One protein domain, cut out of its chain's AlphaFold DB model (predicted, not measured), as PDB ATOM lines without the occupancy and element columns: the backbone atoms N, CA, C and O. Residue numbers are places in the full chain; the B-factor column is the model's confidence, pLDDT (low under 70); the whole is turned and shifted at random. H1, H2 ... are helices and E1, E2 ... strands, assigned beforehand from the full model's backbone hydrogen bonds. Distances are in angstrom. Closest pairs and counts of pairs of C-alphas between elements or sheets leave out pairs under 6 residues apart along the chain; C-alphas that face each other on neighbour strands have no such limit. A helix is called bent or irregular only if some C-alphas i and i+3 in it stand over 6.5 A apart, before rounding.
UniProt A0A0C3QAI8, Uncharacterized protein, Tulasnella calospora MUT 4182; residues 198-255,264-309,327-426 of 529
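What this domain is: This is residues 198 to 255, 264 to 309 and 327 to 426 of the 529 residues of an uncharacterized protein of Tulasnella calospora MUT 4182 (UniProt A0A0C3QAI8). A strongly twisted sheet, built along the long, bent strand E5, curls round the helix H2, while H3 and H4, side by side as a helical hairpin, pack on it, H3 on E4 and H4 on E1. At one end the tip of the hairpin E5 and E6, residues 355 to 360, sticks out; at the other lie the long loops of residues 204 to 255, with the short helix H1 among them. The printed part has 204 residues with six named strands and four named helices, in the order E1 H1 E2 E3 E4 E5 E6 H2 H3 H4. The sheet is branched at E5 and its neighbour pairs are antiparallel; the class is mixed, helices and strands. The whole is compact, with a radius of gyration of the C-alphas of 18.5 A, and its outline is elongated, 66 by 40 by 33 A.

How they stand to each other: The strand E5, residues 338 to 355, has three neighbours: E1, residues 198 to 203, on one side, and E4, residues 297 to 304, and E6, residues 360 to 368, on the other side. The pairing is staggered: E5 pairs with E4 over residues 338 to 345, with E1 over 345 to 350 and with E6 over 348 to 355. N 341 and O 301 are 2.9 A apart, N 348 and O 200 2.8 A, and N 351 and O 365 2.8 A, within hydrogen-bond range. E5 bends by 70 degrees at residue 351 and E6 by 54 degrees at residue 364. Beside E4, on the other side from E5, lies E2, residues 269 to 274, with N 271 and O 300 2.7 A apart. E2 forms a hairpin with the edge strand E3, residues 277 to 279, where N 279 and O 272 are 2.7 A apart. The sheet curls round H2, residues 371 to 382; their closest C-alphas include those of Ile 270 and Val 382, 5.5 A apart. H3, residues 387 to 400, is on the sheet at a height of 9.0 A, over E5 and only just over E2 and E4, with 3 of its C-alphas falling on each of these two. It runs slantwise to the strands, at 47 degrees to E5 on the local plane. H4, residues 403 to 425, stands at the sheet's level; the closest C-alphas of E1 and H4 are those of Val 201 and Ala 415, 5.6 A apart. H3 and H4 touch, a helical hairpin at a shallow tilt of 16 degrees, opposite ways, closest at the C-alphas of Ala 398 and Val 406, 5.6 A. H2 touches H4 with residues 376 to 381 alone, closest at the C-alphas of Leu 377 and Ala 422, 5.4 A. H1, residues 240 to 243, is not on the sheet and is apart from H2, H3 and H4. O i to N i+4 pairs within hydrogen-bond range number 6 of 8 in H2, 8 of 10 in H3 and 17 of 19 in H4; H1 is too short for such a pair.

Where its parts are: E5 is 44.2 A long from C-alpha 338 at (12.784, 36.427, -36.266) to C-alpha 355 at (-23.125, 10.611, -35.078). E1 begins at C-alpha 198 at (-11.812, 13.966, -44.569). E6 is 23.3 A long, E4 22.9 A, H3 20.3 A and H4 33.6 A. H4 ends at C-alpha 425 at (-8.183, 22.140, -54.618). H3 is irregular, with C-alphas 393 and 396 7.3 A apart; H2 and H4 are only just irregular, with C-alphas 377 and 380 6.8 A apart and C-alphas 421 and 424 6.7 A apart.

The domain as a whole: The two C-alphas farthest apart are those of Gln 233 and Ser 357, 69.0 A. Residues 256 to 263 and 310 to 326 are not printed; the C-alphas across these cuts are 17.7 A and 23.7 A apart. The links E1 to H1 and E3 to E4 are long. Mean pLDDT of the printed part is 75.8, and 69 residues are under 70, among them residues 204 to 255 and 282 to 291.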
ATOM      1  N   MET A 198     -12.307  12.642 -44.908       79.31
ATOM      2  CA  MET A 198     -11.812  13.966 -44.569       79.31
ATOM      3  C   MET A 198     -10.289  13.935 -44.536       79.31
ATOM      4  O   MET A 198      -9.660  12.911 -44.286       79.31
ATOM      5  N   PHE A 199      -9.675  15.086 -44.763       76.75
ATOM      6  CA  PHE A 199      -8.227  15.209 -44.726       76.75
ATOM      7  C   PHE A 199      -7.814  15.924 -43.449       76.75
ATOM      8  O   PHE A 199      -8.427  16.914 -43.044       76.75
ATOM      9  N   GLY A 200      -6.779  15.401 -42.805       73.31
ATOM     10  CA  GLY A 200      -6.202  15.970 -41.599       73.31
ATOM     11  C   GLY A 200      -4.738  16.312 -41.810       73.31
ATOM     12  O   GLY A 200      -4.043  15.704 -42.622       73.31
ATOM     13  N   VAL A 201      -4.247  17.271 -41.038       73.75
ATOM     14  CA  VAL A 201      -2.814  17.519 -40.892       73.75
ATOM     15  C   VAL A 201      -2.483  17.252 -39.438       73.75
ATOM     16  O   VAL A 201      -3.117  17.815 -38.547       73.75
ATOM     17  N   THR A 202      -1.524  16.369 -39.198       77.62
ATOM     18  CA  THR A 202      -0.983  16.115 -37.868       77.62
ATOM     19  C   THR A 202       0.507  16.403 -37.860       77.62
ATOM     20  O   THR A 202       1.204  16.259 -38.864       77.62
ATOM     21  N   PHE A 203       1.022  16.798 -36.710       70.12
ATOM     22  CA  PHE A 203       2.451  16.966 -36.512       70.12
ATOM     23  C   PHE A 203       2.902  15.783 -35.673       70.12
ATOM     24  O   PHE A 203       2.431  15.592 -34.550       70.12
ATOM     25  N   ASN A 204       3.733  14.922 -36.262       47.62
ATOM     26  CA  ASN A 204       4.225  13.753 -35.553       47.62
ATOM     27  C   ASN A 204       5.238  14.251 -34.526       47.62
ATOM     28  O   ASN A 204       6.334  14.657 -34.903       47.62
ATOM     29  N   THR A 205       4.833  14.252 -33.255       45.38
ATOM     30  CA  THR A 205       5.482  14.943 -32.131       45.38
ATOM     31  C   THR A 205       5.454  16.468 -32.298       45.38
ATOM     32  O   THR A 205       5.891  17.020 -33.297       45.38
ATOM     33  N   SER A 206       4.905  17.172 -31.313       38.50
ATOM     34  CA  SER A 206       4.615  18.616 -31.291       38.50
ATOM     35  C   SER A 206       5.820  19.558 -31.470       38.50
ATOM     36  O   SER A 206       5.682  20.770 -31.299       38.50
ATOM     37  N   LEU A 207       7.004  19.055 -31.810       45.69
ATOM     38  CA  LEU A 207       8.192  19.874 -31.959       45.69
ATOM     39  C   LEU A 207       8.315  20.391 -33.392       45.69
ATOM     40  O   LEU A 207       9.039  19.840 -34.220       45.69
ATOM     41  N   CYS A 208       7.707  21.553 -33.632       52.62
ATOM     42  CA  CYS A 208       8.462  22.572 -34.343       52.62
ATOM     43  C   CYS A 208       9.701  22.856 -33.481       52.62
ATOM     44  O   CYS A 208       9.621  23.516 -32.444       52.62
ATOM     45  N   ALA A 209      10.830  22.241 -33.827       53.72
ATOM     46  CA  ALA A 209      12.067  22.468 -33.107       53.72
ATOM     47  C   ALA A 209      12.533  23.879 -33.457       53.72
ATOM     48  O   ALA A 209      12.772  24.203 -34.622       53.72
ATOM     49  N   ASP A 210      12.629  24.710 -32.431       54.38
ATOM     50  CA  ASP A 210      13.294  25.997 -32.517       54.38
ATOM     51  C   ASP A 210      14.742  25.747 -32.908       54.38
ATOM     52  O   ASP A 210      15.487  25.057 -32.200       54.38
ATOM     53  N   LEU A 211      15.110  26.274 -34.070       55.78
ATOM     54  CA  LEU A 211      16.472  26.153 -34.552       55.78
ATOM     55  C   LEU A 211      17.421  26.867 -33.582       55.78
ATOM     56  O   LEU A 211      18.507  26.348 -33.364       55.78
ATOM     57  N   SER A 212      16.991  27.950 -32.917       51.16
ATOM     58  CA  SER A 212      17.839  28.747 -32.026       51.16
ATOM     59  C   SER A 212      18.321  27.990 -30.783       51.16
ATOM     60  O   SER A 212      19.502  28.044 -30.462       51.16
ATOM     61  N   ALA A 213      17.472  27.197 -30.124       45.28
ATOM     62  CA  ALA A 213      17.894  26.414 -28.956       45.28
ATOM     63  C   ALA A 213      18.772  25.198 -29.267       45.28
ATOM     64  O   ALA A 213      19.351  24.622 -28.348       45.28
ATOM     65  N   LYS A 214      18.893  24.788 -30.536       44.56
ATOM     66  CA  LYS A 214      19.945  23.835 -30.926       44.56
ATOM     67  C   LYS A 214      21.336  24.478 -30.922       44.56
ATOM     68  O   LYS A 214      22.319  23.771 -31.134       44.56
ATOM     69  N   TYR A 215      21.428  25.782 -30.667       44.81
ATOM     70  CA  TYR A 215      22.670  26.533 -30.674       44.81
ATOM     71  C   TYR A 215      23.027  26.982 -29.249       44.81
ATOM     72  O   TYR A 215      22.300  27.780 -28.655       44.81
ATOM     73  N   PRO A 216      24.115  26.455 -28.655       43.94
ATOM     74  CA  PRO A 216      24.537  26.862 -27.321       43.94
ATOM     75  C   PRO A 216      24.976  28.333 -27.335       43.94
ATOM     76  O   PRO A 216      25.843  28.719 -28.117       43.94
ATOM     77  N   LYS A 217      24.382  29.146 -26.453       44.72
ATOM     78  CA  LYS A 217      24.650  30.593 -26.340       44.72
ATOM     79  C   LYS A 217      26.006  30.921 -25.689       44.72
ATOM     80  O   LYS A 217      26.467  32.050 -25.806       44.72
ATOM     81  N   ASP A 218      26.666  29.925 -25.091       43.47
ATOM     82  CA  ASP A 218      27.844  30.115 -24.231       43.47
ATOM     83  C   ASP A 218      29.159  29.599 -24.845       43.47
ATOM     84  O   ASP A 218      30.195  29.580 -24.179       43.47
ATOM     85  N   ALA A 219      29.154  29.185 -26.115       41.09
ATOM     86  CA  ALA A 219      30.380  28.806 -26.809       41.09
ATOM     87  C   ALA A 219      31.152  30.065 -27.239       41.09
ATOM     88  O   ALA A 219      31.125  30.490 -28.394       41.09
ATOM     89  N   ALA A 220      31.842  30.682 -26.282       43.22
ATOM     90  CA  ALA A 220      32.965  31.553 -26.580       43.22
ATOM     91  C   ALA A 220      34.025  30.706 -27.309       43.22
ATOM     92  O   ALA A 220      34.666  29.866 -26.685       43.22
ATOM     93  N   PHE A 221      34.167  30.929 -28.620       42.78
ATOM     94  CA  PHE A 221      34.967  30.145 -29.576       42.78
ATOM     95  C   PHE A 221      34.408  28.744 -29.913       42.78
ATOM     96  O   PHE A 221      34.482  27.817 -29.116       42.78
ATOM     97  N   ASP A 222      33.876  28.629 -31.138       40.03
ATOM     98  CA  ASP A 222      33.584  27.415 -31.925       40.03
ATOM     99  C   ASP A 222      33.164  26.139 -31.161       40.03
ATOM    100  O   ASP A 222      34.017  25.344 -30.758       40.03
ATOM    101  N   PRO A 223      31.855  25.825 -31.060       33.47
ATOM    102  CA  PRO A 223      31.430  24.492 -30.663       33.47
ATOM    103  C   PRO A 223      31.640  23.499 -31.828       33.47
ATOM    104  O   PRO A 223      31.033  23.653 -32.895       33.47
ATOM    105  N   PRO A 224      32.435  22.428 -31.645       35.66
ATOM    106  CA  PRO A 224      32.521  21.347 -32.612       35.66
ATOM    107  C   PRO A 224      31.234  20.525 -32.508       35.66
ATOM    108  O   PRO A 224      31.050  19.753 -31.569       35.66
ATOM    109  N   GLY A 225      30.304  20.704 -33.448       34.44
ATOM    110  CA  GLY A 225      29.109  19.860 -33.462       34.44
ATOM    111  C   GLY A 225      28.014  20.159 -34.477       34.44
ATOM    112  O   GLY A 225      27.323  19.218 -34.845       34.44
ATOM    113  N   PHE A 226      27.855  21.393 -34.978       35.66
ATOM    114  CA  PHE A 226      26.873  21.699 -36.035       35.66
ATOM    115  C   PHE A 226      27.388  22.802 -36.994       35.66
ATOM    116  O   PHE A 226      27.457  23.964 -36.601       35.66
ATOM    117  N   PRO A 227      27.726  22.480 -38.259       42.41
ATOM    118  CA  PRO A 227      28.395  23.402 -39.198       42.41
ATOM    119  C   PRO A 227      27.543  24.548 -39.780       42.41
ATOM    120  O   PRO A 227      27.928  25.142 -40.781       42.41
ATOM    121  N   CYS A 228      26.370  24.847 -39.216       40.56
ATOM    122  CA  CYS A 228      25.503  25.930 -39.698       40.56
ATOM    123  C   CYS A 228      25.789  27.299 -39.074       40.56
ATOM    124  O   CYS A 228      25.387  28.307 -39.652       40.56
ATOM    125  N   LEU A 229      26.479  27.332 -37.930       43.41
ATOM    126  CA  LEU A 229      26.763  28.552 -37.173       43.41
ATOM    127  C   LEU A 229      28.231  28.706 -36.761       43.41
ATOM    128  O   LEU A 229      28.529  29.463 -35.841       43.41
ATOM    129  N   THR A 230      29.167  28.032 -37.429       43.03
ATOM    130  CA  THR A 230      30.553  28.506 -37.371       43.03
ATOM    131  C   THR A 230      30.565  29.850 -38.077       43.03
ATOM    132  O   THR A 230      30.484  29.918 -39.307       43.03
ATOM    133  N   ALA A 231      30.549  30.912 -37.279       45.06
ATOM    134  CA  ALA A 231      30.976  32.213 -37.729       45.06
ATOM    135  C   ALA A 231      32.341  32.015 -38.392       45.06
ATOM    136  O   ALA A 231      33.236  31.415 -37.798       45.06
ATOM    137  N   ASP A 232      32.507  32.464 -39.630       46.34
ATOM    138  CA  ASP A 232      33.854  32.622 -40.156       46.34
ATOM    139  C   ASP A 232      34.651  33.577 -39.245       46.34
ATOM    140  O   ASP A 232      34.120  34.205 -38.324       46.34
ATOM    141  N   GLN A 233      35.954  33.707 -39.485       46.81
ATOM    142  CA  GLN A 233      36.809  34.605 -38.699       46.81
ATOM    143  C   GLN A 233      36.346  36.081 -38.733       46.81
ATOM    144  O   GLN A 233      36.900  36.903 -38.007       46.81
ATOM    145  N   GLN A 234      35.333  36.423 -39.541       45.84
ATOM    146  CA  GLN A 234      34.678  37.728 -39.604       45.84
ATOM    147  C   GLN A 234      33.298  37.778 -38.910       45.84
ATOM    148  O   GLN A 234      32.595  38.783 -39.029       45.84
ATOM    149  N   GLY A 235      32.884  36.744 -38.171       47.09
ATOM    150  CA  GLY A 235      31.589  36.734 -37.482       47.09
ATOM    151  C   GLY A 235      30.409  36.313 -38.366       47.09
ATOM    152  O   GLY A 235      29.260  36.510 -37.966       47.09
ATOM    153  N   MET A 236      30.647  35.776 -39.568       45.06
ATOM    154  CA  MET A 236      29.590  35.483 -40.539       45.06
ATOM    155  C   MET A 236      29.243  33.993 -40.568       45.06
ATOM    156  O   MET A 236      30.057  33.137 -40.895       45.06
ATOM    157  N   THR A 237      27.992  33.655 -40.270       48.44
ATOM    158  CA  THR A 237      27.442  32.304 -40.448       48.44
ATOM    159  C   THR A 237      26.938  32.138 -41.881       48.44
ATOM    160  O   THR A 237      25.834  32.569 -42.217       48.44
ATOM    161  N   VAL A 238      27.766  31.562 -42.755       49.22
ATOM    162  CA  VAL A 238      27.537  31.620 -44.214       49.22
ATOM    163  C   VAL A 238      26.818  30.386 -44.769       49.22
ATOM    164  O   VAL A 238      26.444  30.375 -45.939       49.22
ATOM    165  N   ASN A 239      26.591  29.325 -43.986       52.41
ATOM    166  CA  ASN A 239      26.071  28.100 -44.583       52.41
ATOM    167  C   ASN A 239      25.310  27.169 -43.628       52.41
ATOM    168  O   ASN A 239      25.901  26.308 -42.989       52.41
ATOM    169  N   CYS A 240      23.975  27.226 -43.633       59.12
ATOM    170  CA  CYS A 240      23.141  26.291 -42.871       59.12
ATOM    171  C   CYS A 240      23.012  24.879 -43.497       59.12
ATOM    172  O   CYS A 240      22.217  24.069 -43.006       59.12
ATOM    173  N   THR A 241      23.801  24.534 -44.531       58.38
ATOM    174  CA  THR A 241      23.771  23.211 -45.205       58.38
ATOM    175  C   THR A 241      23.872  22.064 -44.215       58.38
ATOM    176  O   THR A 241      23.155  21.075 -44.347       58.38
ATOM    177  N   ALA A 242      24.705  22.192 -43.185       50.12
ATOM    178  CA  ALA A 242      24.920  21.093 -42.259       50.12
ATOM    179  C   ALA A 242      23.825  20.921 -41.195       50.12
ATOM    180  O   ALA A 242      23.696  19.838 -40.632       50.12
ATOM    181  N   ALA A 243      22.986  21.937 -40.975       53.94
ATOM    182  CA  ALA A 243      21.710  21.756 -40.278       53.94
ATOM    183  C   ALA A 243      20.619  21.172 -41.197       53.94
ATOM    184  O   ALA A 243      19.506  20.923 -40.739       53.94
ATOM    185  N   GLY A 244      20.928  20.945 -42.480       57.56
ATOM    186  CA  GLY A 244      19.988  20.490 -43.504       57.56
ATOM    187  C   GLY A 244      19.269  21.625 -44.237       57.56
ATOM    188  O   GLY A 244      18.311  21.359 -44.961       57.56
ATOM    189  N   TYR A 245      19.711  22.879 -44.072       65.94
ATOM    190  CA  TYR A 245      19.083  24.061 -44.669       65.94
ATOM    191  C   TYR A 245      20.101  24.866 -45.492       65.94
ATOM    192  O   TYR A 245      20.457  25.974 -45.100       65.94
ATOM    193  N   PRO A 246      20.584  24.347 -46.635       54.78
ATOM    194  CA  PRO A 246      21.671  24.951 -47.427       54.78
ATOM    195  C   PRO A 246      21.425  26.383 -47.925       54.78
ATOM    196  O   PRO A 246      22.327  27.024 -48.444       54.78
ATOM    197  N   ASP A 247      20.206  26.887 -47.759       63.50
ATOM    198  CA  ASP A 247      19.622  27.910 -48.609       63.50
ATOM    199  C   ASP A 247      18.760  28.936 -47.848       63.50
ATOM    200  O   ASP A 247      18.094  29.759 -48.485       63.50
ATOM    201  N   LEU A 248      18.745  28.880 -46.507       67.12
ATOM    202  CA  LEU A 248      18.002  29.830 -45.673       67.12
ATOM    203  C   LEU A 248      18.699  31.200 -45.705       67.12
ATOM    204  O   LEU A 248      19.845  31.300 -45.262       67.12
ATOM    205  N   PRO A 249      18.041  32.263 -46.202       60.50
ATOM    206  CA  PRO A 249      18.621  33.599 -46.178       60.50
ATOM    207  C   PRO A 249      18.678  34.112 -44.734       60.50
ATOM    208  O   PRO A 249      17.645  34.244 -44.081       60.50
ATOM    209  N   TYR A 250      19.874  34.437 -44.246       58.56
ATOM    210  CA  TYR A 250      20.080  35.075 -42.945       58.56
ATOM    211  C   TYR A 250      20.618  36.502 -43.124       58.56
ATOM    212  O   TYR A 250      21.352  36.774 -44.076       58.56
ATOM    213  N   VAL A 251      20.228  37.426 -42.237       50.97
ATOM    214  CA  VAL A 251      20.720  38.812 -42.255       50.97
ATOM    215  C   VAL A 251      21.892  38.970 -41.305       50.97
ATOM    216  O   VAL A 251      21.761  38.761 -40.105       50.97
ATOM    217  N   PHE A 252      23.009  39.447 -41.841       51.50
ATOM    218  CA  PHE A 252      24.174  39.839 -41.064       51.50
ATOM    219  C   PHE A 252      23.996  41.259 -40.509       51.50
ATOM    220  O   PHE A 252      23.651  42.183 -41.249       51.50
ATOM    221  N   SER A 253      24.266  41.448 -39.217       43.25
ATOM    222  CA  SER A 253      24.543  42.774 -38.657       43.25
ATOM    223  C   SER A 253      26.046  43.004 -38.772       43.25
ATOM    224  O   SER A 253      26.834  42.372 -38.071       43.25
ATOM    225  N   GLN A 254      26.460  43.831 -39.728       52.19
ATOM    226  CA  GLN A 254      27.872  44.039 -40.027       52.19
ATOM    227  C   GLN A 254      28.459  45.146 -39.143       52.19
ATOM    228  O   GLN A 254      28.026  46.294 -39.231       52.19
ATOM    229  N   LYS A 255      29.464  44.814 -38.321       49.06
ATOM    230  CA  LYS A 255      30.213  45.800 -37.518       49.06
ATOM    231  C   LYS A 255      31.298  46.560 -38.304       49.06
ATOM    232  O   LYS A 255      31.670  47.642 -37.868       49.06
ATOM    233  N   SER A 264      16.050  44.654 -45.641       54.47
ATOM    234  CA  SER A 264      14.606  44.704 -45.891       54.47
ATOM    235  C   SER A 264      14.083  43.557 -46.769       54.47
ATOM    236  O   SER A 264      12.873  43.417 -46.926       54.47
ATOM    237  N   GLN A 265      14.956  42.720 -47.345       60.28
ATOM    238  CA  GLN A 265      14.541  41.667 -48.278       60.28
ATOM    239  C   GLN A 265      14.273  40.292 -47.659       60.28
ATOM    240  O   GLN A 265      13.769  39.416 -48.365       60.28
ATOM    241  N   VAL A 266      14.578  40.057 -46.378       66.56
ATOM    242  CA  VAL A 266      14.231  38.761 -45.770       66.56
ATOM    243  C   VAL A 266      12.754  38.769 -45.403       66.56
ATOM    244  O   VAL A 266      12.351  39.335 -44.391       66.56
ATOM    245  N   LYS A 267      11.964  38.162 -46.287       82.88
ATOM    246  CA  LYS A 267      10.512  38.015 -46.173       82.88
ATOM    247  C   LYS A 267      10.146  36.802 -45.319       82.88
ATOM    248  O   LYS A 267      10.924  35.853 -45.226       82.88
ATOM    249  N   ASN A 268       8.927  36.816 -44.783       90.88
ATOM    250  CA  ASN A 268       8.308  35.640 -44.182       90.88
ATOM    251  C   ASN A 268       8.254  34.509 -45.211       90.88
ATOM    252  O   ASN A 268       7.736  34.703 -46.313       90.88
ATOM    253  N   ARG A 269       8.800  33.336 -44.876       90.69
ATOM    254  CA  ARG A 269       8.837  32.183 -45.780       90.69
ATOM    255  C   ARG A 269       8.667  30.848 -45.073       90.69
ATOM    256  O   ARG A 269       9.222  30.606 -44.006       90.69
ATOM    257  N   ILE A 270       7.942  29.956 -45.737       91.56
ATOM    258  CA  ILE A 270       7.854  28.536 -45.403       91.56
ATOM    259  C   ILE A 270       8.512  27.743 -46.526       91.56
ATOM    260  O   ILE A 270       8.057  27.757 -47.667       91.56
ATOM    261  N   PHE A 271       9.591  27.055 -46.207       89.75
ATOM    262  CA  PHE A 271      10.334  26.224 -47.132       89.75
ATOM    263  C   PHE A 271       9.960  24.765 -46.942       89.75
ATOM    264  O   PHE A 271       9.896  24.248 -45.827       89.75
ATOM    265  N   GLY A 272       9.759  24.077 -48.052       89.19
ATOM    266  CA  GLY A 272       9.625  22.632 -48.058       89.19
ATOM    267  C   GLY A 272      10.988  21.957 -48.161       89.19
ATOM    268  O   GLY A 272      11.823  22.436 -48.919       89.19
ATOM    269  N   ILE A 273      11.236  20.848 -47.466       87.50
ATOM    270  CA  ILE A 273      12.455  20.050 -47.668       87.50
ATOM    271  C   ILE A 273      12.074  18.692 -48.238       87.50
ATOM    272  O   ILE A 273      11.380  17.901 -47.602       87.50
ATOM    273  N   VAL A 274      12.550  18.412 -49.450       86.69
ATOM    274  CA  VAL A 274      12.302  17.148 -50.149       86.69
ATOM    275  C   VAL A 274      13.645  16.556 -50.546       86.69
ATOM    276  O   VAL A 274      14.400  17.163 -51.301       86.69
ATOM    277  N   ASN A 275      13.968  15.371 -50.016       84.38
ATOM    278  CA  ASN A 275      15.239  14.678 -50.268       84.38
ATOM    279  C   ASN A 275      16.479  15.559 -49.995       84.38
ATOM    280  O   ASN A 275      17.421  15.581 -50.784       84.38
ATOM    281  N   GLY A 276      16.447  16.339 -48.909       79.69
ATOM    282  CA  GLY A 276      17.535  17.250 -48.527       79.69
ATOM    283  C   GLY A 276      17.652  18.519 -49.382       79.69
ATOM    284  O   GLY A 276      18.554  19.318 -49.144       79.69
ATOM    285  N   LYS A 277      16.755  18.734 -50.355       81.88
ATOM    286  CA  LYS A 277      16.696  19.957 -51.167       81.88
ATOM    287  C   LYS A 277      15.558  20.862 -50.709       81.88
ATOM    288  O   LYS A 277      14.461  20.388 -50.418       81.88
ATOM    289  N   MET A 278      15.827  22.165 -50.670       79.56
ATOM    290  CA  MET A 278      14.864  23.185 -50.267       79.56
ATOM    291  C   MET A 278      13.970  23.605 -51.443       79.56
ATOM    292  O   MET A 278      14.452  23.886 -52.538       79.56
ATOM    293  N   MET A 279      12.666  23.676 -51.197       84.00
ATOM    294  CA  MET A 279      11.602  24.051 -52.130       84.00
ATOM    295  C   MET A 279      10.892  25.320 -51.636       84.00
ATOM    296  O   MET A 279      10.893  25.607 -50.438       84.00
ATOM    297  N   GLY A 280      10.255  26.068 -52.546       78.00
ATOM    298  CA  GLY A 280       9.503  27.292 -52.206       78.00
ATOM    299  C   GLY A 280      10.303  28.595 -52.303       78.00
ATOM    300  O   GLY A 280      10.017  29.562 -51.598       78.00
ATOM    301  N   ARG A 281      11.334  28.641 -53.157       74.88
ATOM    302  CA  ARG A 281      12.100  29.868 -53.427       74.88
ATOM    303  C   ARG A 281      11.303  30.821 -54.330       74.88
ATOM    304  O   ARG A 281      10.742  30.391 -55.325       74.88
ATOM    305  N   GLU A 282      11.304  32.120 -54.004       66.19
ATOM    306  CA  GLU A 282      10.694  33.184 -54.839       66.19
ATOM    307  C   GLU A 282      11.376  33.309 -56.209       66.19
ATOM    308  O   GLU A 282      10.737  33.659 -57.194       66.19
ATOM    309  N   ILE A 283      12.679  33.015 -56.266       60.28
ATOM    310  CA  ILE A 283      13.497  33.089 -57.474       60.28
ATOM    311  C   ILE A 283      14.067  31.693 -57.712       60.28
ATOM    312  O   ILE A 283      14.978  31.245 -57.018       60.28
ATOM    313  N   GLY A 284      13.458  30.983 -58.652       55.41
ATOM    314  CA  GLY A 284      13.807  29.624 -59.032       55.41
ATOM    315  C   GLY A 284      12.677  29.035 -59.861       55.41
ATOM    316  O   GLY A 284      11.510  29.145 -59.489       55.41
ATOM    317  N   SER A 285      13.015  28.441 -61.004       50.94
ATOM    318  CA  SER A 285      12.079  27.608 -61.755       50.94
ATOM    319  C   SER A 285      11.543  26.533 -60.807       50.94
ATOM    320  O   SER A 285      12.321  25.919 -60.071       50.94
ATOM    321  N   PHE A 286      10.228  26.289 -60.806       57.84
ATOM    322  CA  PHE A 286       9.617  25.132 -60.134       57.84
ATOM    323  C   PHE A 286       9.969  23.846 -60.906       57.84
ATOM    324  O   PHE A 286       9.127  22.991 -61.162       57.84
ATOM    325  N   GLU A 287      11.230  23.711 -61.314       51.06
ATOM    326  CA  GLU A 287      11.777  22.680 -62.197       51.06
ATOM    327  C   GLU A 287      11.875  21.315 -61.516       51.06
ATOM    328  O   GLU A 287      12.553  20.403 -61.979       51.06
ATOM    329  N   VAL A 288      11.153  21.153 -60.411       52.66
ATOM    330  CA  VAL A 288      10.936  19.876 -59.760       52.66
ATOM    331  C   VAL A 288       9.479  19.471 -59.958       52.66
ATOM    332  O   VAL A 288       8.750  19.186 -59.014       52.66
ATOM    333  N   THR A 289       9.073  19.377 -61.227       52.03
ATOM    334  CA  THR A 289       7.852  18.673 -61.664       52.03
ATOM    335  C   THR A 289       7.827  17.200 -61.229       52.03
ATOM    336  O   THR A 289       6.813  16.527 -61.381       52.03
ATOM    337  N   THR A 290       8.916  16.691 -60.641       58.16
ATOM    338  CA  THR A 290       9.061  15.313 -60.158       58.16
ATOM    339  C   THR A 290       9.177  15.173 -58.636       58.16
ATOM    340  O   THR A 290       9.242  14.041 -58.152       58.16
ATOM    341  N   ALA A 291       9.180  16.260 -57.848       64.88
ATOM    342  CA  ALA A 291       9.291  16.168 -56.386       64.88
ATOM    343  C   ALA A 291       7.948  15.794 -55.757       64.88
ATOM    344  O   ALA A 291       7.274  16.597 -55.116       64.88
ATOM    345  N   VAL A 292       7.575  14.529 -55.919       82.62
ATOM    346  CA  VAL A 292       6.569  13.898 -55.073       82.62
ATOM    347  C   VAL A 292       7.153  13.824 -53.663       82.62
ATOM    348  O   VAL A 292       8.111  13.092 -53.411       82.62
ATOM    349  N   THR A 293       6.604  14.625 -52.755       89.62
ATOM    350  CA  THR A 293       7.054  14.659 -51.363       89.62
ATOM    351  C   THR A 293       6.639  13.379 -50.623       89.62
ATOM    352  O   THR A 293       5.580  12.801 -50.887       89.62
ATOM    353  N   ASN A 294       7.494  12.893 -49.722       92.00
ATOM    354  CA  ASN A 294       7.190  11.730 -48.883       92.00
ATOM    355  C   ASN A 294       6.349  12.161 -47.676       92.00
ATOM    356  O   ASN A 294       6.451  13.293 -47.235       92.00
ATOM    357  N   ASN A 295       5.551  11.261 -47.112       92.12
ATOM    358  CA  ASN A 295       4.810  11.504 -45.875       92.12
ATOM    359  C   ASN A 295       5.431  10.636 -44.767       92.12
ATOM    360  O   ASN A 295       5.451   9.413 -44.948       92.12
ATOM    361  N   PRO A 296       5.972  11.202 -43.671       93.19
ATOM    362  CA  PRO A 296       5.976  12.617 -43.268       93.19
ATOM    363  C   PRO A 296       6.896  13.519 -44.104       93.19
ATOM    364  O   PRO A 296       7.929  13.082 -44.611       93.19
ATOM    365  N   THR A 297       6.531  14.801 -44.190       91.81
ATOM    366  CA  THR A 297       7.307  15.866 -44.848       91.81
ATOM    367  C   THR A 297       8.027  16.723 -43.810       91.81
ATOM    368  O   THR A 297       7.544  16.877 -42.689       91.81
ATOM    369  N   THR A 298       9.163  17.323 -44.163       90.88
ATOM    370  CA  THR A 298       9.822  18.334 -43.324       90.88
ATOM    371  C   THR A 298       9.658  19.720 -43.938       90.88
ATOM    372  O   THR A 298       9.772  19.909 -45.151       90.88
ATOM    373  N   MET A 299       9.356  20.701 -43.092       90.75
ATOM    374  CA  MET A 299       9.249  22.109 -43.460       90.75
ATOM    375  C   MET A 299      10.180  22.945 -42.587       90.75
ATOM    376  O   MET A 299      10.306  22.698 -41.389       90.75
ATOM    377  N   ALA A 300      10.799  23.954 -43.186       89.88
ATOM    378  CA  ALA A 300      11.503  25.015 -42.484       89.88
ATOM    379  C   ALA A 300      10.645  26.277 -42.527       89.88
ATOM    380  O   ALA A 300      10.099  26.619 -43.570       89.88
ATOM    381  N   ILE A 301      10.538  26.991 -41.422       91.62
ATOM    382  CA  ILE A 301       9.736  28.202 -41.306       91.62
ATOM    383  C   ILE A 301      10.652  29.318 -40.834       91.62
ATOM    384  O   ILE A 301      11.393  29.158 -39.864       91.62
ATOM    385  N   GLN A 302      10.575  30.445 -41.528       90.69
ATOM    386  CA  GLN A 302      11.260  31.682 -41.208       90.69
ATOM    387  C   GLN A 302      10.220  32.799 -41.194       90.69
ATOM    388  O   GLN A 302       9.758  33.229 -42.250       90.69
ATOM    389  N   LEU A 303       9.839  33.264 -40.009       92.75
ATOM    390  CA  LEU A 303       8.940  34.410 -39.857       92.75
ATOM    391  C   LEU A 303       9.735  35.567 -39.269       92.75
ATOM    392  O   LEU A 303      10.422  35.391 -38.272       92.75
ATOM    393  N   ARG A 304       9.648  36.738 -39.878       89.50
ATOM    394  CA  ARG A 304      10.302  37.964 -39.453       89.50
ATOM    395  C   ARG A 304       9.274  39.081 -39.357       89.50
ATOM    396  O   ARG A 304       8.450  39.275 -40.246       89.50
ATOM    397  N   TRP A 305       9.375  39.861 -38.292       91.75
ATOM    398  CA  TRP A 305       8.525  41.024 -38.077       91.75
ATOM    399  C   TRP A 305       9.350  42.299 -38.031       91.75
ATOM    400  O   TRP A 305      10.501  42.306 -37.588       91.75
ATOM    401  N   ASP A 306       8.732  43.405 -38.432       87.25
ATOM    402  CA  ASP A 306       9.316  44.717 -38.201       87.25
ATOM    403  C   ASP A 306       9.318  45.031 -36.701       87.25
ATOM    404  O   ASP A 306       8.345  44.708 -35.994       87.25
ATOM    405  N   PRO A 307      10.401  45.633 -36.177       80.56
ATOM    406  CA  PRO A 307      10.410  46.101 -34.803       80.56
ATOM    407  C   PRO A 307       9.237  47.073 -34.610       80.56
ATOM    408  O   PRO A 307       8.892  47.819 -35.534       80.56
ATOM    409  N   PRO A 308       8.571  47.051 -33.443       76.25
ATOM    410  CA  PRO A 308       7.521  48.019 -33.170       76.25
ATOM    411  C   PRO A 308       8.115  49.424 -33.323       76.25
ATOM    412  O   PRO A 308       9.041  49.779 -32.606       76.25
ATOM    413  N   GLN A 309       7.587  50.231 -34.249       68.25
ATOM    414  CA  GLN A 309       8.047  51.608 -34.501       68.25
ATOM    415  C   GLN A 309       7.702  52.583 -33.358       68.25
ATOM    416  O   GLN A 309       7.590  53.789 -33.570       68.25
ATOM    417  N   THR A 327      16.527  34.011 -23.212       74.44
ATOM    418  CA  THR A 327      16.747  32.578 -23.423       74.44
ATOM    419  C   THR A 327      15.468  31.765 -23.595       74.44
ATOM    420  O   THR A 327      15.527  30.714 -24.225       74.44
ATOM    421  N   GLU A 328      14.335  32.237 -23.082       79.56
ATOM    422  CA  GLU A 328      13.044  31.528 -23.110       79.56
ATOM    423  C   GLU A 328      12.136  31.976 -24.266       79.56
ATOM    424  O   GLU A 328      11.154  31.307 -24.595       79.56
ATOM    425  N   LEU A 329      12.468  33.100 -24.902       80.00
ATOM    426  CA  LEU A 329      11.768  33.609 -26.077       80.00
ATOM    427  C   LEU A 329      12.072  32.742 -27.308       80.00
ATOM    428  O   LEU A 329      13.223  32.418 -27.591       80.00
ATOM    429  N   ALA A 330      11.033  32.407 -28.077       84.00
ATOM    430  CA  ALA A 330      11.173  31.683 -29.349       84.00
ATOM    431  C   ALA A 330      11.748  32.540 -30.488       84.00
ATOM    432  O   ALA A 330      12.006  32.026 -31.575       84.00
ATOM    433  N   ILE A 331      11.868  33.850 -30.274       84.75
ATOM    434  CA  ILE A 331      12.303  34.811 -31.283       84.75
ATOM    435  C   ILE A 331      13.727  35.270 -31.014       84.75
ATOM    436  O   ILE A 331      14.091  35.596 -29.884       84.75
ATOM    437  N   ASP A 332      14.505  35.378 -32.083       80.19
ATOM    438  CA  ASP A 332      15.726  36.167 -32.063       80.19
ATOM    439  C   ASP A 332      15.345  37.647 -32.149       80.19
ATOM    440  O   ASP A 332      14.652  38.057 -33.080       80.19
ATOM    441  N   THR A 333      15.720  38.437 -31.144       69.38
ATOM    442  CA  THR A 333      15.234  39.814 -30.963       69.38
ATOM    443  C   THR A 333      16.008  40.840 -31.787       69.38
ATOM    444  O   THR A 333      15.483  41.930 -32.019       69.38
ATOM    445  N   HIS A 334      17.207  40.510 -32.273       66.12
ATOM    446  CA  HIS A 334      18.121  41.485 -32.866       66.12
ATOM    447  C   HIS A 334      18.611  41.062 -34.257       66.12
ATOM    448  O   HIS A 334      19.036  39.927 -34.430       66.12
ATOM    449  N   PRO A 335      18.649  41.961 -35.264       64.81
ATOM    450  CA  PRO A 335      18.092  43.322 -35.321       64.81
ATOM    451  C   PRO A 335      16.581  43.375 -35.627       64.81
ATOM    452  O   PRO A 335      15.973  44.439 -35.566       64.81
ATOM    453  N   HIS A 336      15.972  42.251 -36.000       79.19
ATOM    454  CA  HIS A 336      14.537  42.139 -36.245       79.19
ATOM    455  C   HIS A 336      14.023  40.847 -35.611       79.19
ATOM    456  O   HIS A 336      14.624  39.802 -35.880       79.19
ATOM    457  N   PRO A 337      12.896  40.885 -34.871       84.88
ATOM    458  CA  PRO A 337      12.254  39.696 -34.331       84.88
ATOM    459  C   PRO A 337      12.083  38.625 -35.406       84.88
ATOM    460  O   PRO A 337      11.303  38.824 -36.340       84.88
ATOM    461  N   THR A 338      12.821  37.521 -35.291       85.38
ATOM    462  CA  THR A 338      12.784  36.427 -36.266       85.38
ATOM    463  C   THR A 338      12.580  35.088 -35.564       85.38
ATOM    464  O   THR A 338      13.301  34.745 -34.633       85.38
ATOM    465  N   LEU A 339      11.583  34.331 -36.015       88.94
ATOM    466  CA  LEU A 339      11.276  32.974 -35.582       88.94
ATOM    467  C   LEU A 339      11.772  31.987 -36.640       88.94
ATOM    468  O   LEU A 339      11.317  32.019 -37.787       88.94
ATOM    469  N   TYR A 340      12.653  31.079 -36.224       87.25
ATOM    470  CA  TYR A 340      13.113  29.955 -37.032       87.25
ATOM    471  C   TYR A 340      12.593  28.648 -36.446       87.25
ATOM    472  O   TYR A 340      12.920  28.283 -35.317       87.25
ATOM    473  N   ALA A 341      11.813  27.914 -37.230       89.38
ATOM    474  CA  ALA A 341      11.246  26.645 -36.801       89.38
ATOM    475  C   ALA A 341      11.440  25.567 -37.866       89.38
ATOM    476  O   ALA A 341      11.319  25.825 -39.062       89.38
ATOM    477  N   SER A 342      11.720  24.344 -37.431       87.94
ATOM    478  CA  SER A 342      11.682  23.158 -38.283       87.94
ATOM    479  C   SER A 342      10.568  22.241 -37.820       87.94
ATOM    480  O   SER A 342      10.578  21.817 -36.666       87.94
ATOM    481  N   CYS A 343       9.622  21.936 -38.702       89.88
ATOM    482  CA  CYS A 343       8.426  21.177 -38.364       89.88
ATOM    483  C   CYS A 343       8.333  19.921 -39.240       89.88
ATOM    484  O   CYS A 343       8.467  19.989 -40.466       89.88
ATOM    485  N   SER A 344       8.086  18.764 -38.619       91.62
ATOM    486  CA  SER A 344       7.756  17.526 -39.331       91.62
ATOM    487  C   SER A 344       6.239  17.390 -39.439       91.62
ATOM    488  O   SER A 344       5.537  17.220 -38.440       91.62
ATOM    489  N   VAL A 345       5.724  17.497 -40.660       91.69
ATOM    490  CA  VAL A 345       4.290  17.539 -40.949       91.69
ATOM    491  C   VAL A 345       3.868  16.230 -41.596       91.69
ATOM    492  O   VAL A 345       4.381  15.851 -42.654       91.69
ATOM    493  N   SER A 346       2.925  15.544 -40.958       93.62
ATOM    494  CA  SER A 346       2.318  14.314 -41.463       93.62
ATOM    495  C   SER A 346       0.896  14.601 -41.930       93.62
ATOM    496  O   SER A 346       0.079  15.157 -41.200       93.62
ATOM    497  N   TYR A 347       0.574  14.198 -43.149       92.88
ATOM    498  CA  TYR A 347      -0.766  14.383 -43.697       92.88
ATOM    499  C   TYR A 347      -1.570  13.100 -43.496       92.88
ATOM    500  O   TYR A 347      -1.048  11.999 -43.682       92.88
ATOM    501  N   LEU A 348      -2.825  13.228 -43.082       93.62
ATOM    502  CA  LEU A 348      -3.704  12.108 -42.762       93.62
ATOM    503  C   LEU A 348      -4.888  12.066 -43.728       93.62
ATOM    504  O   LEU A 348      -5.497  13.095 -44.026       93.62
ATOM    505  N   ASP A 349      -5.230  10.860 -44.161       92.75
ATOM    506  CA  ASP A 349      -6.513  10.525 -44.774       92.75
ATOM    507  C   ASP A 349      -7.386   9.897 -43.682       92.75
ATOM    508  O   ASP A 349      -7.128   8.787 -43.199       92.75
ATOM    509  N   ALA A 350      -8.346  10.678 -43.202       89.25
ATOM    510  CA  ALA A 350      -9.168  10.366 -42.050       89.25
ATOM    511  C   ALA A 350     -10.602  10.086 -42.492       89.25
ATOM    512  O   ALA A 350     -11.264  10.930 -43.080       89.25
ATOM    513  N   VAL A 351     -11.140   8.924 -42.145       87.19
ATOM    514  CA  VAL A 351     -12.560   8.645 -42.350       87.19
ATOM    515  C   VAL A 351     -13.299   9.033 -41.082       87.19
ATOM    516  O   VAL A 351     -13.020   8.498 -40.005       87.19
ATOM    517  N   VAL A 352     -14.252   9.947 -41.205       86.19
ATOM    518  CA  VAL A 352     -15.124  10.352 -40.104       86.19
ATOM    519  C   VAL A 352     -16.558   9.927 -40.344       86.19
ATOM    520  O   VAL A 352     -16.994   9.677 -41.468       86.19
ATOM    521  N   ARG A 353     -17.320   9.886 -39.262       86.44
ATOM    522  CA  ARG A 353     -18.754   9.656 -39.296       86.44
ATOM    523  C   ARG A 353     -19.438  10.608 -38.343       86.44
ATOM    524  O   ARG A 353     -19.102  10.650 -37.158       86.44
ATOM    525  N   TRP A 354     -20.408  11.338 -38.874       83.62
ATOM    526  CA  TRP A 354     -21.326  12.117 -38.066       83.62
ATOM    527  C   TRP A 354     -22.235  11.172 -37.284       83.62
ATOM    528  O   TRP A 354     -22.962  10.367 -37.866       83.62
ATOM    529  N   ASP A 355     -22.172  11.254 -35.963       82.44
ATOM    530  CA  ASP A 355     -23.125  10.611 -35.078       82.44
ATOM    531  C   ASP A 355     -24.271  11.588 -34.813       82.44
ATOM    532  O   ASP A 355     -24.218  12.419 -33.905       82.44
ATOM    533  N   GLY A 356     -25.321  11.487 -35.632       78.00
ATOM    534  CA  GLY A 356     -26.501  12.340 -35.512       78.00
ATOM    535  C   GLY A 356     -27.233  12.206 -34.175       78.00
ATOM    536  O   GLY A 356     -27.937  13.136 -33.796       78.00
ATOM    537  N   SER A 357     -27.047  11.100 -33.442       83.38
ATOM    538  CA  SER A 357     -27.673  10.913 -32.126       83.38
ATOM    539  C   SER A 357     -27.010  11.766 -31.044       83.38
ATOM    540  O   SER A 357     -27.697  12.354 -30.212       83.38
ATOM    541  N   ASN A 358     -25.684  11.896 -31.110       85.12
ATOM    542  CA  ASN A 358     -24.885  12.669 -30.162       85.12
ATOM    543  C   ASN A 358     -24.545  14.077 -30.673       85.12
ATOM    544  O   ASN A 358     -23.945  14.865 -29.944       85.12
ATOM    545  N   GLY A 359     -24.884  14.391 -31.928       81.88
ATOM    546  CA  GLY A 359     -24.497  15.644 -32.574       81.88
ATOM    547  C   GLY A 359     -22.978  15.829 -32.625       81.88
ATOM    548  O   GLY A 359     -22.491  16.951 -32.477       81.88
ATOM    549  N   SER A 360     -22.220  14.739 -32.776       84.88
ATOM    550  CA  SER A 360     -20.758  14.751 -32.710       84.88
ATOM    551  C   SER A 360     -20.120  14.017 -33.890       84.88
ATOM    552  O   SER A 360     -20.692  13.102 -34.478       84.88
ATOM    553  N   TRP A 361     -18.911  14.431 -34.271       83.06
ATOM    554  CA  TRP A 361     -18.115  13.726 -35.276       83.06
ATOM    555  C   TRP A 361     -17.264  12.656 -34.595       83.06
ATOM    556  O   TRP A 361     -16.508  12.948 -33.672       83.06
ATOM    557  N   SER A 362     -17.361  11.420 -35.076       88.25
ATOM    558  CA  SER A 362     -16.526  10.303 -34.638       88.25
ATOM    559  C   SER A 362     -15.474   9.977 -35.696       88.25
ATOM    560  O   SER A 362     -15.774   9.907 -36.889       88.25
ATOM    561  N   LEU A 363     -14.231   9.785 -35.261       88.25
ATOM    562  CA  LEU A 363     -13.124   9.374 -36.118       88.25
ATOM    563  C   LEU A 363     -13.138   7.849 -36.248       88.25
ATOM    564  O   LEU A 363     -12.948   7.146 -35.257       88.25
ATOM    565  N   LEU A 364     -13.407   7.339 -37.450       89.81
ATOM    566  CA  LEU A 364     -13.491   5.899 -37.707       89.81
ATOM    567  C   LEU A 364     -12.127   5.302 -38.032       89.81
ATOM    568  O   LEU A 364     -11.769   4.254 -37.500       89.81
ATOM    569  N   ASN A 365     -11.385   5.952 -38.927       90.25
ATOM    570  CA  ASN A 365     -10.075   5.490 -39.360       90.25
ATOM    571  C   ASN A 365      -9.154   6.678 -39.637       90.25
ATOM    572  O   ASN A 365      -9.607   7.724 -40.094       90.25
ATOM    573  N   THR A 366      -7.862   6.493 -39.399       91.94
ATOM    574  CA  THR A 366      -6.809   7.450 -39.736       91.94
ATOM    575  C   THR A 366      -5.670   6.708 -40.396       91.94
ATOM    576  O   THR A 366      -4.929   5.986 -39.727       91.94
ATOM    577  N   ASN A 367      -5.509   6.922 -41.693       95.06
ATOM    578  CA  ASN A 367      -4.364   6.426 -42.437       95.06
ATOM    579  C   ASN A 367      -3.437   7.592 -42.785       95.06
ATOM    580  O   ASN A 367      -3.855   8.749 -42.851       95.06
ATOM    581  N   LEU A 368      -2.163   7.294 -43.028       94.56
ATOM    582  CA  LEU A 368      -1.266   8.271 -43.637       94.56
ATOM    583  C   LEU A 368      -1.741   8.554 -45.066       94.56
ATOM    584  O   LEU A 368      -2.013   7.628 -45.831       94.56
ATOM    585  N   ALA A 369      -1.829   9.835 -45.421       93.62
ATOM    586  CA  ALA A 369      -2.190  10.261 -46.765       93.62
ATOM    587  C   ALA A 369      -1.198   9.711 -47.802       93.62
ATOM    588  O   ALA A 369       0.011   9.630 -47.545       93.62
ATOM    589  N   SER A 370      -1.702   9.385 -48.996       95.19
ATOM    590  CA  SER A 370      -0.867   8.994 -50.136       95.19
ATOM    591  C   SER A 370       0.133  10.101 -50.486       95.19
ATOM    592  O   SER A 370      -0.075  11.273 -50.162       95.19
ATOM    593  N   ARG A 371       1.233   9.761 -51.169       93.56
ATOM    594  CA  ARG A 371       2.248  10.764 -51.537       93.56
ATOM    595  C   ARG A 371       1.685  11.858 -52.451       93.56
ATOM    596  O   ARG A 371       2.054  13.017 -52.306       93.56
ATOM    597  N   GLN A 372       0.764  11.508 -53.350       91.56
ATOM    598  CA  GLN A 372       0.090  12.463 -54.233       91.56
ATOM    599  C   GLN A 372      -0.788  13.430 -53.435       91.56
ATOM    600  O   GLN A 372      -0.667  14.638 -53.603       91.56
ATOM    601  N   LEU A 373      -1.614  12.911 -52.521       90.75
ATOM    602  CA  LEU A 373      -2.468  13.737 -51.667       90.75
ATOM    603  C   LEU A 373      -1.636  14.631 -50.738       90.75
ATOM    604  O   LEU A 373      -1.928  15.812 -50.580       90.75
ATOM    605  N   THR A 374      -0.559  14.080 -50.178       93.19
ATOM    606  CA  THR A 374       0.416  14.816 -49.362       93.19
ATOM    607  C   THR A 374       1.011  15.975 -50.155       93.19
ATOM    608  O   THR A 374       1.019  17.097 -49.662       93.19
ATOM    609  N   ALA A 375       1.455  15.736 -51.394       90.88
ATOM    610  CA  ALA A 375       1.970  16.791 -52.260       90.88
ATOM    611  C   ALA A 375       0.915  17.880 -52.505       90.88
ATOM    612  O   ALA A 375       1.223  19.051 -52.315       90.88
ATOM    613  N   THR A 376      -0.331  17.516 -52.823       90.25
ATOM    614  CA  THR A 376      -1.427  18.482 -53.030       90.25
ATOM    615  C   THR A 376      -1.716  19.331 -51.790       90.25
ATOM    616  O   THR A 376      -1.917  20.534 -51.911       90.25
ATOM    617  N   LEU A 377      -1.713  18.734 -50.593       91.12
ATOM    618  CA  LEU A 377      -1.983  19.446 -49.334       91.12
ATOM    619  C   LEU A 377      -0.799  20.314 -48.871       91.12
ATOM    620  O   LEU A 377      -0.983  21.346 -48.230       91.12
ATOM    621  N   TRP A 378       0.425  19.890 -49.173       92.00
ATOM    622  CA  TRP A 378       1.667  20.553 -48.775       92.00
ATOM    623  C   TRP A 378       2.006  21.766 -49.642       92.00
ATOM    624  O   TRP A 378       2.524  22.779 -49.169       92.00
ATOM    625  N   LEU A 379       1.695  21.664 -50.926       91.00
ATOM    626  CA  LEU A 379       2.143  22.580 -51.957       91.00
ATOM    627  C   LEU A 379       1.634  24.034 -51.789       91.00
ATOM    628  O   LEU A 379       2.456  24.945 -51.908       91.00
ATOM    629  N   PRO A 380       0.364  24.304 -51.417       91.12
ATOM    630  CA  PRO A 380      -0.110  25.670 -51.164       91.12
ATOM    631  C   PRO A 380       0.627  26.371 -50.016       91.12
ATOM    632  O   PRO A 380       0.844  27.583 -50.060       91.12
ATOM    633  N   VAL A 381       1.058  25.611 -49.005       91.81
ATOM    634  CA  VAL A 381       1.813  26.139 -47.859       91.81
ATOM    635  C   VAL A 381       3.196  26.608 -48.308       91.81
ATOM    636  O   VAL A 381       3.602  27.729 -48.009       91.81
ATOM    637  N   VAL A 382       3.895  25.782 -49.089       90.75
ATOM    638  CA  VAL A 382       5.232  26.097 -49.623       90.75
ATOM    639  C   VAL A 382       5.187  27.199 -50.692       90.75
ATOM    640  O   VAL A 382       6.167  27.922 -50.878       90.75
ATOM    641  N   TRP A 383       4.037  27.403 -51.346       87.50
ATOM    642  CA  TRP A 383       3.800  28.534 -52.254       87.50
ATOM    643  C   TRP A 383       3.537  29.875 -51.564       87.50
ATOM    644  O   TRP A 383       3.235  30.861 -52.229       87.50
ATOM    645  N   GLN A 384       3.699  29.937 -50.244       89.69
ATOM    646  CA  GLN A 384       3.555  31.151 -49.446       89.69
ATOM    647  C   GLN A 384       2.132  31.722 -49.369       89.69
ATOM    648  O   GLN A 384       1.958  32.822 -48.847       89.69
ATOM    649  N   PHE A 385       1.095  30.989 -49.800       86.94
ATOM    650  CA  PHE A 385      -0.296  31.468 -49.715       86.94
ATOM    651  C   PHE A 385      -0.743  31.749 -48.274       86.94
ATOM    652  O   PHE A 385      -1.576  32.620 -48.036       86.94
ATOM    653  N   ALA A 386      -0.186  31.014 -47.313       90.25
ATOM    654  CA  ALA A 386      -0.535  31.101 -45.899       90.25
ATOM    655  C   ALA A 386       0.473  31.892 -45.050       90.25
ATOM    656  O   ALA A 386       0.203  32.165 -43.880       90.25
ATOM    657  N   THR A 387       1.639  32.237 -45.597       93.19
ATOM    658  CA  THR A 387       2.801  32.613 -44.785       93.19
ATOM    659  C   THR A 387       2.647  33.964 -44.095       93.19
ATOM    660  O   THR A 387       2.919  34.071 -42.901       93.19
ATOM    661  N   GLU A 388       2.145  34.983 -44.795       93.94
ATOM    662  CA  GLU A 388       1.915  36.302 -44.187       93.94
ATOM    663  C   GLU A 388       0.802  36.259 -43.131       93.94
ATOM    664  O   GLU A 388       0.904  36.884 -42.075       93.94
ATOM    665  N   GLN A 389      -0.243  35.455 -43.365       94.94
ATOM    666  CA  GLN A 389      -1.299  35.250 -42.375       94.94
ATOM    667  C   GLN A 389      -0.765  34.518 -41.137       94.94
ATOM    668  O   GLN A 389      -1.123  34.876 -40.014       94.94
ATOM    669  N   LEU A 390       0.108  33.523 -41.325       95.88
ATOM    670  CA  LEU A 390       0.771  32.814 -40.233       95.88
ATOM    671  C   LEU A 390       1.649  33.765 -39.409       95.88
ATOM    672  O   LEU A 390       1.552  33.770 -38.182       95.88
ATOM    673  N   ALA A 391       2.452  34.602 -40.075       95.56
ATOM    674  CA  ALA A 391       3.277  35.617 -39.425       95.56
ATOM    675  C   ALA A 391       2.425  36.601 -38.614       95.56
ATOM    676  O   ALA A 391       2.719  36.845 -37.445       95.56
ATOM    677  N   SER A 392       1.341  37.121 -39.192       95.00
ATOM    678  CA  SER A 392       0.429  38.045 -38.504       95.00
ATOM    679  C   SER A 392      -0.212  37.410 -37.262       95.00
ATOM    680  O   SER A 392      -0.174  37.992 -36.176       95.00
ATOM    681  N   ASN A 393      -0.710  36.172 -37.380       95.69
ATOM    682  CA  ASN A 393      -1.347  35.454 -36.269       95.69
ATOM    683  C   ASN A 393      -0.371  35.154 -35.118       95.69
ATOM    684  O   ASN A 393      -0.782  35.123 -33.957       95.69
ATOM    685  N   LEU A 394       0.910  34.921 -35.424       95.94
ATOM    686  CA  LEU A 394       1.922  34.571 -34.425       95.94
ATOM    687  C   LEU A 394       2.659  35.769 -33.835       95.94
ATOM    688  O   LEU A 394       3.253  35.618 -32.773       95.94
ATOM    689  N   MET A 395       2.602  36.947 -34.460       93.69
ATOM    690  CA  MET A 395       3.395  38.119 -34.070       93.69
ATOM    691  C   MET A 395       3.297  38.453 -32.577       93.69
ATOM    692  O   MET A 395       4.311  38.661 -31.915       93.69
ATOM    693  N   ASN A 396       2.076  38.507 -32.040       92.56
ATOM    694  CA  ASN A 396       1.863  38.870 -30.641       92.56
ATOM    695  C   ASN A 396       2.287  37.742 -29.686       92.56
ATOM    696  O   ASN A 396       2.936  37.995 -28.674       92.56
ATOM    697  N   VAL A 397       1.962  36.492 -30.027       94.00
ATOM    698  CA  VAL A 397       2.287  35.314 -29.206       94.00
ATOM    699  C   VAL A 397       3.801  35.121 -29.139       94.00
ATOM    700  O   VAL A 397       4.354  35.008 -28.053       94.00
ATOM    701  N   ALA A 398       4.487  35.199 -30.281       91.56
ATOM    702  CA  ALA A 398       5.935  35.043 -30.390       91.56
ATOM    703  C   ALA A 398       6.731  36.079 -29.576       91.56
ATOM    704  O   ALA A 398       7.852  35.798 -29.164       91.56
ATOM    705  N   ARG A 399       6.155  37.264 -29.330       88.56
ATOM    706  CA  ARG A 399       6.780  38.345 -28.546       88.56
ATOM    707  C   ARG A 399       6.484  38.291 -27.052       88.56
ATOM    708  O   ARG A 399       7.215  38.900 -26.281       88.56
ATOM    709  N   THR A 400       5.391  37.647 -26.651       88.81
ATOM    710  CA  THR A 400       4.865  37.745 -25.278       88.81
ATOM    711  C   THR A 400       4.866  36.425 -24.525       88.81
ATOM    712  O   THR A 400       4.748  36.440 -23.303       88.81
ATOM    713  N   ARG A 401       4.968  35.289 -25.223       90.94
ATOM    714  CA  ARG A 401       4.830  33.952 -24.640       90.94
ATOM    715  C   ARG A 401       6.142  33.166 -24.677       90.94
ATOM    716  O   ARG A 401       6.974  33.415 -25.555       90.94
ATOM    717  N   PRO A 402       6.327  32.212 -23.744       90.06
ATOM    718  CA  PRO A 402       7.476  31.321 -23.755       90.06
ATOM    719  C   PRO A 402       7.442  30.408 -24.977       90.06
ATOM    720  O   PRO A 402       6.400  30.160 -25.597       90.06
ATOM    721  N   LYS A 403       8.609  29.878 -25.317       87.25
ATOM    722  CA  LYS A 403       8.814  29.109 -26.534       87.25
ATOM    723  C   LYS A 403       7.903  27.893 -26.706       87.25
ATOM    724  O   LYS A 403       7.455  27.666 -27.833       87.25
ATOM    725  N   GLU A 404       7.619  27.111 -25.661       89.56
ATOM    726  CA  GLU A 404       6.747  25.937 -25.814       89.56
ATOM    727  C   GLU A 404       5.335  26.342 -26.256       89.56
ATOM    728  O   GLU A 404       4.746  25.707 -27.134       89.56
ATOM    729  N   GLU A 405       4.817  27.440 -25.699       91.12
ATOM    730  CA  GLU A 405       3.502  27.975 -26.046       91.12
ATOM    731  C   GLU A 405       3.488  28.520 -27.481       91.12
ATOM    732  O   GLU A 405       2.574  28.218 -28.252       91.12
ATOM    733  N   VAL A 406       4.535  29.251 -27.883       92.31
ATOM    734  CA  VAL A 406       4.671  29.757 -29.260       92.31
ATOM    735  C   VAL A 406       4.665  28.607 -30.268       92.31
ATOM    736  O   VAL A 406       3.964  28.687 -31.278       92.31
ATOM    737  N   MET A 407       5.391  27.520 -29.994       90.12
ATOM    738  CA  MET A 407       5.447  26.362 -30.892       90.12
ATOM    739  C   MET A 407       4.128  25.585 -30.941       90.12
ATOM    740  O   MET A 407       3.729  25.124 -32.014       90.12
ATOM    741  N   ALA A 408       3.406  25.486 -29.824       91.50
ATOM    742  CA  ALA A 408       2.071  24.892 -29.804       91.50
ATOM    743  C   ALA A 408       1.084  25.688 -30.678       91.50
ATOM    744  O   ALA A 408       0.381  25.104 -31.512       91.50
ATOM    745  N   VAL A 409       1.082  27.019 -30.552       94.06
ATOM    746  CA  VAL A 409       0.237  27.896 -31.378       94.06
ATOM    747  C   VAL A 409       0.673  27.855 -32.845       94.06
ATOM    748  O   VAL A 409      -0.187  27.801 -33.727       94.06
ATOM    749  N   LEU A 410       1.981  27.815 -33.129       94.25
ATOM    750  CA  LEU A 410       2.514  27.668 -34.487       94.25
ATOM    751  C   LEU A 410       1.983  26.399 -35.157       94.25
ATOM    752  O   LEU A 410       1.456  26.492 -36.264       94.25
ATOM    753  N   ASN A 411       2.044  25.245 -34.485       91.81
ATOM    754  CA  ASN A 411       1.506  23.987 -35.011       91.81
ATOM    755  C   ASN A 411       0.014  24.109 -35.347       91.81
ATOM    756  O   ASN A 411      -0.418  23.763 -36.448       91.81
ATOM    757  N   GLN A 412      -0.782  24.642 -34.417       92.88
ATOM    758  CA  GLN A 412      -2.224  24.780 -34.611       92.88
ATOM    759  C   GLN A 412      -2.558  25.704 -35.794       92.88
ATOM    760  O   GLN A 412      -3.405  25.369 -36.628       92.88
ATOM    761  N   GLN A 413      -1.894  26.860 -35.884       94.94
ATOM    762  CA  GLN A 413      -2.113  27.825 -36.963       94.94
ATOM    763  C   GLN A 413      -1.625  27.284 -38.307       94.94
ATOM    764  O   GLN A 413      -2.322  27.437 -39.310       94.94
ATOM    765  N   LEU A 414      -0.479  26.602 -38.328       93.88
ATOM    766  CA  LEU A 414       0.063  25.987 -39.532       93.88
ATOM    767  C   LEU A 414      -0.869  24.895 -40.068       93.88
ATOM    768  O   LEU A 414      -1.168  24.915 -41.257       93.88
ATOM    769  N   ALA A 415      -1.395  23.999 -39.222       91.69
ATOM    770  CA  ALA A 415      -2.376  22.998 -39.666       91.69
ATOM    771  C   ALA A 415      -3.651  23.652 -40.201       91.69
ATOM    772  O   ALA A 415      -4.122  23.296 -41.282       91.69
ATOM    773  N   ARG A 416      -4.198  24.632 -39.471       92.56
ATOM    774  CA  ARG A 416      -5.415  25.337 -39.885       92.56
ATOM    775  C   ARG A 416      -5.237  26.011 -41.245       92.56
ATOM    776  O   ARG A 416      -6.111  25.893 -42.102       92.56
ATOM    777  N   LEU A 417      -4.124  26.712 -41.443       93.50
ATOM    778  CA  LEU A 417      -3.837  27.404 -42.697       93.50
ATOM    779  C   LEU A 417      -3.456  26.434 -43.822       93.50
ATOM    780  O   LEU A 417      -3.813  26.687 -44.969       93.50
ATOM    781  N   ALA A 418      -2.796  25.313 -43.521       91.25
ATOM    782  CA  ALA A 418      -2.505  24.269 -44.503       91.25
ATOM    783  C   ALA A 418      -3.790  23.651 -45.060       91.25
ATOM    784  O   ALA A 418      -3.988  23.628 -46.272       91.25
ATOM    785  N   VAL A 419      -4.712  23.242 -44.185       90.44
ATOM    786  CA  VAL A 419      -6.018  22.712 -44.610       90.44
ATOM    787  C   VAL A 419      -6.836  23.795 -45.317       90.44
ATOM    788  O   VAL A 419      -7.399  23.545 -46.380       90.44
ATOM    789  N   GLY A 420      -6.867  25.015 -44.773       91.38
ATOM    790  CA  GLY A 420      -7.624  26.127 -45.350       91.38
ATOM    791  C   GLY A 420      -7.132  26.556 -46.735       91.38
ATOM    792  O   GLY A 420      -7.946  26.823 -47.613       91.38
ATOM    793  N   SER A 421      -5.815  26.583 -46.958       91.88
ATOM    794  CA  SER A 421      -5.231  26.917 -48.267       91.88
ATOM    795  C   SER A 421      -5.397  25.793 -49.288       91.88
ATOM    796  O   SER A 421      -5.547  26.069 -50.476       91.88
ATOM    797  N   ALA A 422      -5.428  24.537 -48.838       91.00
ATOM    798  CA  ALA A 422      -5.655  23.400 -49.717       91.00
ATOM    799  C   ALA A 422      -7.140  23.173 -50.057       91.00
ATOM    800  O   ALA A 422      -7.436  22.525 -51.057       91.00
ATOM    801  N   ALA A 423      -8.079  23.727 -49.282       89.50
ATOM    802  CA  ALA A 423      -9.517  23.507 -49.461       89.50
ATOM    803  C   ALA A 423     -10.028  23.846 -50.874       89.50
ATOM    804  O   ALA A 423     -10.922  23.173 -51.372       89.50
ATOM    805  N   GLY A 424      -9.433  24.838 -51.547       86.69
ATOM    806  CA  GLY A 424      -9.805  25.215 -52.918       86.69
ATOM    807  C   GLY A 424      -9.427  24.195 -54.001       86.69
ATOM    808  O   GLY A 424      -9.894  24.323 -55.129       86.69
ATOM    809  N   PHE A 425      -8.599  23.194 -53.683       86.31
ATOM    810  CA  PHE A 425      -8.183  22.140 -54.618       86.31
ATOM    811  C   PHE A 425      -9.066  20.890 -54.558       86.31
ATOM    812  O   PHE A 425      -8.870  19.973 -55.355       86.31
ATOM    813  N   PHE A 426     -10.015  20.831 -53.622       84.69
ATOM    814  CA  PHE A 426     -10.891  19.681 -53.440       84.69
ATOM    815  C   PHE A 426     -12.329  20.050 -53.774       84.69
ATOM    816  O   PHE A 426     -12.847  21.074 -53.335       84.69
TER     817      PHE A 426